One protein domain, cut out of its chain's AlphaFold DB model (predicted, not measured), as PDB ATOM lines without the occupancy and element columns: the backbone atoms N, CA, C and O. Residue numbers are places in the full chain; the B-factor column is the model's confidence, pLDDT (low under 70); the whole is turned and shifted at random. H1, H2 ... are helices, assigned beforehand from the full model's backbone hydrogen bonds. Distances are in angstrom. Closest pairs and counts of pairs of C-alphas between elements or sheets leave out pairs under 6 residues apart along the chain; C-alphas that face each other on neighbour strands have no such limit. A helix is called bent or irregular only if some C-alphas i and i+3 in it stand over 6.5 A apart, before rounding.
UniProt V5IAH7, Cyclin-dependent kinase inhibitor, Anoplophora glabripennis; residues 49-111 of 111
ATOM      1  N   LEU A  49      25.962  35.572  -8.920       74.88
ATOM      2  CA  LEU A  49      26.888  34.619  -8.314       74.88
ATOM      3  C   LEU A  49      27.774  35.289  -7.259       74.88
ATOM      4  O   LEU A  49      27.916  34.755  -6.163       74.88
ATOM      5  N   LEU A  50      28.321  36.469  -7.565       77.50
ATOM      6  CA  LEU A  50      29.117  37.263  -6.625       77.50
ATOM      7  C   LEU A  50      28.288  37.700  -5.410       77.50
ATOM      8  O   LEU A  50      28.756  37.635  -4.273       77.50
ATOM      9  N   SER A  51      27.036  38.105  -5.635       74.19
ATOM     10  CA  SER A  51      26.116  38.460  -4.554       74.19
ATOM     11  C   SER A  51      25.818  37.264  -3.649       74.19
ATOM     12  O   SER A  51      25.879  37.400  -2.429       74.19
ATOM     13  N   LEU A  52      25.536  36.093  -4.229       75.00
ATOM     14  CA  LEU A  52      25.296  34.860  -3.475       75.00
ATOM     15  C   LEU A  52      26.543  34.436  -2.692       75.00
ATOM     16  O   LEU A  52      26.437  34.090  -1.519       75.00
ATOM     17  N   SER A  53      27.732  34.536  -3.298       81.38
ATOM     18  CA  SER A  53      28.976  34.195  -2.605       81.38
ATOM     19  C   SER A  53      29.255  35.105  -1.412       81.38
ATOM     20  O   SER A  53      29.737  34.626  -0.389       81.38
ATOM     21  N   ASN A  54      28.925  36.395  -1.517       86.19
ATOM     22  CA  ASN A  54      29.104  37.335  -0.412       86.19
ATOM     23  C   ASN A  54      28.101  37.072   0.715       86.19
ATOM     24  O   ASN A  54      28.483  37.068   1.881       86.19
ATOM     25  N   GLU A  55      26.834  36.808   0.385       89.00
ATOM     26  CA  GLU A  55      25.821  36.487   1.394       89.00
ATOM     27  C   GLU A  55      26.168  35.200   2.157       89.00
ATOM     28  O   GLU A  55      26.074  35.154   3.385       89.00
ATOM     29  N   ASP A  56      26.602  34.158   1.446       89.75
ATOM     30  CA  ASP A  56      26.999  32.900   2.072       89.75
ATOM     31  C   ASP A  56      28.253  33.060   2.937       89.75
ATOM     32  O   ASP A  56      28.329  32.469   4.020       89.75
ATOM     33  N   LEU A  57      29.207  33.896   2.511       89.25
ATOM     34  CA  LEU A  57      30.395  34.210   3.299       89.25
ATOM     35  C   LEU A  57      30.023  34.890   4.620       89.25
ATOM     36  O   LEU A  57      30.445  34.428   5.682       89.25
ATOM     37  N   GLU A  58      29.184  35.925   4.571       92.75
ATOM     38  CA  GLU A  58      28.714  36.611   5.777       92.75
ATOM     39  C   GLU A  58      27.919  35.666   6.675       92.75
ATOM     40  O   GLU A  58      28.169  35.563   7.875       92.75
ATOM     41  N   ARG A  59      27.021  34.864   6.103       94.06
ATOM     42  CA  ARG A  59      26.265  33.865   6.864       94.06
ATOM     43  C   ARG A  59      27.183  32.884   7.589       94.06
ATOM     44  O   ARG A  59      26.911  32.517   8.732       94.06
ATOM     45  N   HIS A  60      28.245  32.420   6.935       94.12
ATOM     46  CA  HIS A  60      29.223  31.525   7.548       94.12
ATOM     47  C   HIS A  60      30.005  32.223   8.654       94.12
ATOM     48  O   HIS A  60      30.203  31.634   9.717       94.12
ATOM     49  N   ARG A  61      30.384  33.483   8.434       92.44
ATOM     50  CA  ARG A  61      31.069  34.306   9.423       92.44
ATOM     51  C   ARG A  61      30.223  34.490  10.683       92.44
ATOM     52  O   ARG A  61      30.693  34.189  11.775       92.44
ATOM     53  N   HIS A  62      28.962  34.884  10.529       94.25
ATOM     54  CA  HIS A  62      28.019  35.033  11.639       94.25
ATOM     55  C   HIS A  62      27.840  33.723  12.416       94.25
ATOM     56  O   HIS A  62      27.995  33.700  13.632       94.25
ATOM     57  N   LYS A  63      27.618  32.603  11.716       96.06
ATOM     58  CA  LYS A  63      27.509  31.283  12.359       96.06
ATOM     59  C   LYS A  63      28.770  30.893  13.128       96.06
ATOM     60  O   LYS A  63      28.670  30.228  14.155       96.06
ATOM     61  N   ALA A  64      29.948  31.251  12.619       94.75
ATOM     62  CA  ALA A  64      31.209  30.968  13.289       94.75
ATOM     63  C   ALA A  64      31.357  31.804  14.567       94.75
ATOM     64  O   ALA A  64      31.705  31.244  15.605       94.75
ATOM     65  N   ILE A  65      31.027  33.097  14.505       95.50
ATOM     66  CA  ILE A  65      31.012  33.989  15.671       95.50
ATOM     67  C   ILE A  65      30.042  33.458  16.730       95.50
ATOM     68  O   ILE A  65      30.447  33.274  17.871       95.50
ATOM     69  N   ASP A  66      28.808  33.117  16.355       95.69
ATOM     70  CA  ASP A  66      27.803  32.602  17.294       95.69
ATOM     71  C   ASP A  66      28.229  31.274  17.933       95.69
ATOM     72  O   ASP A  66      27.952  31.007  19.100       95.69
ATOM     73  N   LYS A  67      28.906  30.408  17.168       96.88
ATOM     74  CA  LYS A  67      29.312  29.081  17.641       96.88
ATOM     75  C   LYS A  67      30.493  29.125  18.610       96.88
ATOM     76  O   LYS A  67      30.574  28.271  19.496       96.88
ATOM     77  N   TRP A  68      31.420  30.046  18.379       97.62
ATOM     78  CA  TRP A  68      32.731  30.068  19.030       97.62
ATOM     79  C   TRP A  68      32.967  31.298  19.904       97.62
ATOM     80  O   TRP A  68      34.017  31.366  20.538       97.62
ATOM     81  N   ASN A  69      32.045  32.267  19.900       97.31
ATOM     82  CA  ASN A  69      32.200  33.595  20.498       97.31
ATOM     83  C   ASN A  69      33.601  34.176  20.236       97.31
ATOM     84  O   ASN A  69      34.296  34.623  21.142       97.31
ATOM     85  N   PHE A  70      34.035  34.125  18.977       97.50
ATOM     86  CA  PHE A  70      35.345  34.602  18.543       97.50
ATOM     87  C   PHE A  70      35.203  35.421  17.264       97.50
ATOM     88  O   PHE A  70      34.590  34.963  16.297       97.50
ATOM     89  N   ASP A  71      35.777  36.623  17.252       95.06
ATOM     90  CA  ASP A  71      35.837  37.465  16.065       95.06
ATOM     91  C   ASP A  71      37.094  37.143  15.253       95.06
ATOM     92  O   ASP A  71      38.213  37.518  15.607       95.06
ATOM     93  N   PHE A  72      36.890  36.449  14.135       93.94
ATOM     94  CA  PHE A  72      37.958  36.040  13.227       93.94
ATOM     95  C   PHE A  72      38.555  37.192  12.406       93.94
ATOM     96  O   PHE A  72      39.646  37.020  11.877       93.94
ATOM     97  N   GLU A  73      37.877  38.340  12.271       92.44
ATOM     98  CA  GLU A  73      38.427  39.481  11.517       92.44
ATOM     99  C   GLU A  73      39.401  40.290  12.369       92.44
ATOM    100  O   GLU A  73      40.481  40.653  11.907       92.44
ATOM    101  N   ASN A  74      39.035  40.541  13.624       93.88
ATOM    102  CA  ASN A  74      39.870  41.292  14.558       93.88
ATOM    103  C   ASN A  74      40.795  40.392  15.395       93.88
ATOM    104  O   ASN A  74      41.600  40.903  16.170       93.88
ATOM    105  N   GLU A  75      40.683  39.068  15.242       94.62
ATOM    106  CA  GLU A  75      41.415  38.049  16.007       94.62
ATOM    107  C   GLU A  75      41.261  38.206  17.529       94.62
ATOM    108  O   GLU A  75      42.204  38.003  18.300       94.62
ATOM    109  N   VAL A  76      40.056  38.568  17.973       95.31
ATOM    110  CA  VAL A  76      39.749  38.785  19.390       95.31
ATOM    111  C   VAL A  76      38.653  37.841  19.870       95.31
ATOM    112  O   VAL A  76      37.640  37.654  19.190       95.31
ATOM    113  N   PRO A  77      38.810  37.254  21.066       97.12
ATOM    114  CA  PRO A  77      37.724  36.525  21.684       97.12
ATOM    115  C   PRO A  77      36.629  37.482  22.151       97.12
ATOM    116  O   PRO A  77      36.901  38.598  22.593       97.12
ATOM    117  N   LEU A  78      35.390  37.023  22.044       95.88
ATOM    118  CA  LEU A  78      34.197  37.710  22.516       95.88
ATOM    119  C   LEU A  78      33.690  37.029  23.786       95.88
ATOM    120  O   LEU A  78      33.996  35.865  24.052       95.88
ATOM    121  N   ASP A  79      32.870  37.741  24.549       94.88
ATOM    122  CA  ASP A  79      32.212  37.165  25.716       94.88
ATOM    123  C   ASP A  79      31.195  36.098  25.286       94.88
ATOM    124  O   ASP A  79      30.352  36.330  24.417       94.88
ATOM    125  N   GLY A  80      31.265  34.918  25.902       94.38
ATOM    126  CA  GLY A  80      30.366  33.812  25.598       94.38
ATOM    127  C   GLY A  80      30.753  32.510  26.290       94.38
ATOM    128  O   GLY A  80      31.452  32.505  27.308       94.38
ATOM    129  N   ASP A  81      30.277  31.406  25.720       96.00
ATOM    130  CA  ASP A  81      30.414  30.064  26.293       96.00
ATOM    131  C   ASP A  81      31.869  29.567  26.311       96.00
ATOM    132  O   ASP A  81      32.261  28.815  27.206       96.00
ATOM    133  N   TRP A  82      32.686  29.990  25.343       95.69
ATOM    134  CA  TRP A  82      34.100  29.638  25.259       95.69
ATOM    135  C   TRP A  82      34.979  30.717  25.884       95.69
ATOM    136  O   TRP A  82      34.845  31.902  25.595       95.69
ATOM    137  N   GLN A  83      35.935  30.303  26.710       96.44
ATOM    138  CA  GLN A  83      36.965  31.186  27.251       96.44
ATOM    139  C   GLN A  83      38.269  30.921  26.500       96.44
ATOM    140  O   GLN A  83      38.836  29.833  26.593       96.44
ATOM    141  N   TRP A  84      38.712  31.901  25.718       96.00
ATOM    142  CA  TRP A  84      39.900  31.789  24.877       96.00
ATOM    143  C   TRP A  84      41.132  32.353  25.586       96.00
ATOM    144  O   TRP A  84      41.092  33.449  26.143       96.00
ATOM    145  N   GLU A  85      42.252  31.639  25.501       93.62
ATOM    146  CA  GLU A  85      43.549  32.076  26.017       93.62
ATOM    147  C   GLU A  85      44.605  32.008  24.910       93.62
ATOM    148  O   GLU A  85      44.668  31.049  24.135       93.62
ATOM    149  N   LYS A  86      45.469  33.025  24.842       91.06
ATOM    150  CA  LYS A  86      46.611  33.025  23.927       91.06
ATOM    151  C   LYS A  86      47.779  32.281  24.563       91.06
ATOM    152  O   LYS A  86      48.477  32.827  25.414       91.06
ATOM    153  N   VAL A  87      48.029  31.062  24.100       87.44
ATOM    154  CA  VAL A  87      49.162  30.258  24.566       87.44
ATOM    155  C   VAL A  87      50.434  30.670  23.810       87.44
ATOM    156  O   VAL A  87      50.450  30.619  22.575       87.44
ATOM    157  N   PRO A  88      51.509  31.097  24.496       83.62
ATOM    158  CA  PRO A  88      52.784  31.368  23.846       83.62
ATOM    159  C   PRO A  88      53.399  30.046  23.383       83.62
ATOM    160  O   PRO A  88      53.704  29.183  24.201       83.62
ATOM    161  N   VAL A  89      53.591  29.886  22.075       77.31
ATOM    162  CA  VAL A  89      54.236  28.688  21.523       77.31
ATOM    163  C   VAL A  89      55.705  28.985  21.246       77.31
ATOM    164  O   VAL A  89      56.029  29.992  20.608       77.31
ATOM    165  N   GLN A  90      56.604  28.113  21.710       77.88
ATOM    166  CA  GLN A  90      58.018  28.219  21.358       77.88
ATOM    167  C   GLN A  90      58.185  27.932  19.854       77.88
ATOM    168  O   GLN A  90      57.605  26.967  19.353       77.88
ATOM    169  N   PRO A  91      58.997  28.701  19.101       67.69
ATOM    170  CA  PRO A  91      59.122  28.548  17.646       67.69
ATOM    171  C   PRO A  91      59.526  27.140  17.174       67.69
ATOM    172  O   PRO A  91      59.275  26.776  16.023       67.69
ATOM    173  N   SER A  92      60.181  26.361  18.038       66.94
ATOM    174  CA  SER A  92      60.566  24.969  17.790       66.94
ATOM    175  C   SER A  92      59.376  24.009  17.806       66.94
ATOM    176  O   SER A  92      59.308  23.121  16.964       66.94
ATOM    177  N   GLU A  93      58.410  24.223  18.697       63.75
ATOM    178  CA  GLU A  93      57.253  23.339  18.882       63.75
ATOM    179  C   GLU A  93      56.224  23.524  17.758       63.75
ATOM    180  O   GLU A  93      55.650  22.555  17.268       63.75
ATOM    181  N   VAL A  94      56.058  24.757  17.258       66.44
ATOM    182  CA  VAL A  94      55.116  25.063  16.165       66.44
ATOM    183  C   VAL A  94      55.454  24.277  14.894       66.44
ATOM    184  O   VAL A  94      54.567  23.767  14.215       66.44
ATOM    185  N   LYS A  95      56.747  24.162  14.564       66.38
ATOM    186  CA  LYS A  95      57.195  23.459  13.354       66.38
ATOM    187  C   LYS A  95      56.935  21.961  13.441       66.38
ATOM    188  O   LYS A  95      56.526  21.370  12.447       66.38
ATOM    189  N   GLU A  96      57.148  21.359  14.606       66.38
ATOM    190  CA  GLU A  96      56.893  19.932  14.808       66.38
ATOM    191  C   GLU A  96      55.391  19.620  14.759       66.38
ATOM    192  O   GLU A  96      54.989  18.664  14.094       66.38
ATOM    193  N   VAL A  97      54.549  20.468  15.359       72.06
ATOM    194  CA  VAL A  97      53.085  20.296  15.349       72.06
ATOM    195  C   VAL A  97      52.497  20.472  13.944       72.06
ATOM    196  O   VAL A  97      51.702  19.647  13.504       72.06
ATOM    197  N   ILE A  98      52.908  21.495  13.187       77.06
ATOM    198  CA  ILE A  98      52.415  21.680  11.810       77.06
ATOM    199  C   ILE A  98      52.846  20.505  10.920       77.06
ATOM    200  O   ILE A  98      52.027  19.937  10.203       77.06
ATOM    201  N   CYS A  99      54.113  20.092  11.009       67.12
ATOM    202  CA  CYS A  99      54.654  19.018  10.177       67.12
ATOM    203  C   CYS A  99      53.985  17.660  10.468       67.12
ATOM    204  O   CYS A  99      53.733  16.870   9.556       67.12
ATOM    205  N   THR A 100      53.647  17.392  11.734       70.94
ATOM    206  CA  THR A 100      52.929  16.171  12.140       70.94
ATOM    207  C   THR A 100      51.478  16.159  11.657       70.94
ATOM    208  O   THR A 100      51.058  15.165  11.066       70.94
ATOM    209  N   LEU A 101      50.744  17.266  11.803       74.00
ATOM    210  CA  LEU A 101      49.365  17.386  11.306       74.00
ATOM    211  C   LEU A 101      49.279  17.274   9.775       74.00
ATOM    212  O   LEU A 101      48.362  16.653   9.235       74.00
ATOM    213  N   GLU A 102      50.242  17.851   9.051       79.00
ATOM    214  CA  GLU A 102      50.300  17.747   7.588       79.00
ATOM    215  C   GLU A 102      50.565  16.317   7.114       79.00
ATOM    216  O   GLU A 102      49.962  15.873   6.130       79.00
ATOM    217  N   LYS A 103      51.429  15.589   7.831       74.38
ATOM    218  CA  LYS A 103      51.730  14.183   7.560       74.38
ATOM    219  C   LYS A 103      50.502  13.298   7.776       74.38
ATOM    220  O   LYS A 103      50.144  12.533   6.884       74.38
ATOM    221  N   GLU A 104      49.800  13.473   8.894       74.06
ATOM    222  CA  GLU A 104      48.579  12.727   9.216       74.06
ATOM    223  C   GLU A 104      47.453  13.001   8.200       74.06
ATOM    224  O   GLU A 104      46.750  12.089   7.758       74.06
ATOM    225  N   ARG A 105      47.312  14.251   7.736       77.06
ATOM    226  CA  ARG A 105      46.342  14.597   6.684       77.06
ATOM    227  C   ARG A 105      46.676  13.946   5.339       77.06
ATOM    228  O   ARG A 105      45.762  13.625   4.579       77.06
ATOM    229  N   HIS A 106      47.960  13.792   5.014       68.81
ATOM    230  CA  HIS A 106      48.384  13.125   3.782       68.81
ATOM    231  C   HIS A 106      48.119  11.623   3.839       68.81
ATOM    232  O   HIS A 106      47.566  11.078   2.887       68.81
ATOM    233  N   GLU A 107      48.444  10.986   4.963       69.75
ATOM    234  CA  GLU A 107      48.256   9.549   5.170       69.75
ATOM    235  C   GLU A 107      46.774   9.156   5.090       69.75
ATOM    236  O   GLU A 107      46.425   8.237   4.350       69.75
ATOM    237  N   ASN A 108      45.885   9.927   5.726       66.12
ATOM    238  CA  ASN A 108      44.434   9.705   5.686       66.12
ATOM    239  C   ASN A 108      43.786   9.950   4.309       66.12
ATOM    240  O   ASN A 108      42.655   9.532   4.080       66.12
ATOM    241  N   ARG A 109      44.468  10.646   3.389       63.69
ATOM    242  CA  ARG A 109      43.963  10.926   2.032       63.69
ATOM    243  C   ARG A 109      44.338   9.839   1.020       63.69
ATOM    244  O   ARG A 109      43.755   9.786  -0.059       63.69
ATOM    245  N   THR A 110      45.328   9.013   1.342       59.88
ATOM    246  CA  THR A 110      45.851   7.946   0.473       59.88
ATOM    247  C   THR A 110      45.209   6.572   0.692       59.88
ATOM    248  O   THR A 110      45.661   5.610   0.070       59.88
ATOM    249  N   VAL A 111      44.178   6.473   1.536       50.41
ATOM    250  CA  VAL A 111      43.458   5.223   1.849       50.41
ATOM    251  C   VAL A 111      42.088   5.180   1.187       50.41
ATOM    252  O   VAL A 111      41.403   6.228   1.193       50.41
TER     253      VAL A 111
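What this domain is: This is residues 49 to 111 of the 111 residues of the protein "Cyclin-dependent kinase inhibitor" of Anoplophora glabripennis (UniProt V5IAH7). The model is a wide, open U with splayed arms: helix H1 is one arm, helix H2 the other, and a long link joins them at the base, with a small turn just after the end of H1 in which residues 70 to 71 pair with residues 76 to 77. The space between the two helices is empty, and residues 49 to 60 and 87 to 111 stand free. The printed part has 63 residues with two named helices, H1 then H2, and no named strand; its class is all helix. The whole is extended, with a radius of gyration of the C-alphas of 16.8 A and spans of 38 by 33 by 19 A.

How they stand to each other: Start at residues 49 to 68, which are H1; every O i to N i+4 pair in it is within hydrogen-bond range. Just after it, residues 70 to 71 form a short antiparallel pairing with residues 76 to 77. Read on to residues 91 to 107, which are H2, where 11 of 13 such pairs are within range. H1 and H2 are apart, with no C-alpha of the one within 8 A of the other.

Where its parts are: Find C-alpha 49 at (26.888, 34.619, -8.314); from there H1 runs 28.3 A to C-alpha 68 at (32.731, 30.068, 19.030). H2 begins at C-alpha 91 and runs 25.2 A to C-alpha 107 at (48.256, 9.549, 5.170). Neither helix is bent.

The domain as a whole: The two C-alphas farthest apart, those of Leu 49 and Ser 92, are 43.7 A apart. The printed part has no cut, and it ends at Val 111, the chain's last residue. Between H1 and H2 look for a long link of 22 residues, 69 to 90. The mean pLDDT of the printed part is 83.5; values under 70 stand at residues 91 to 96, 99 and 106 to 111.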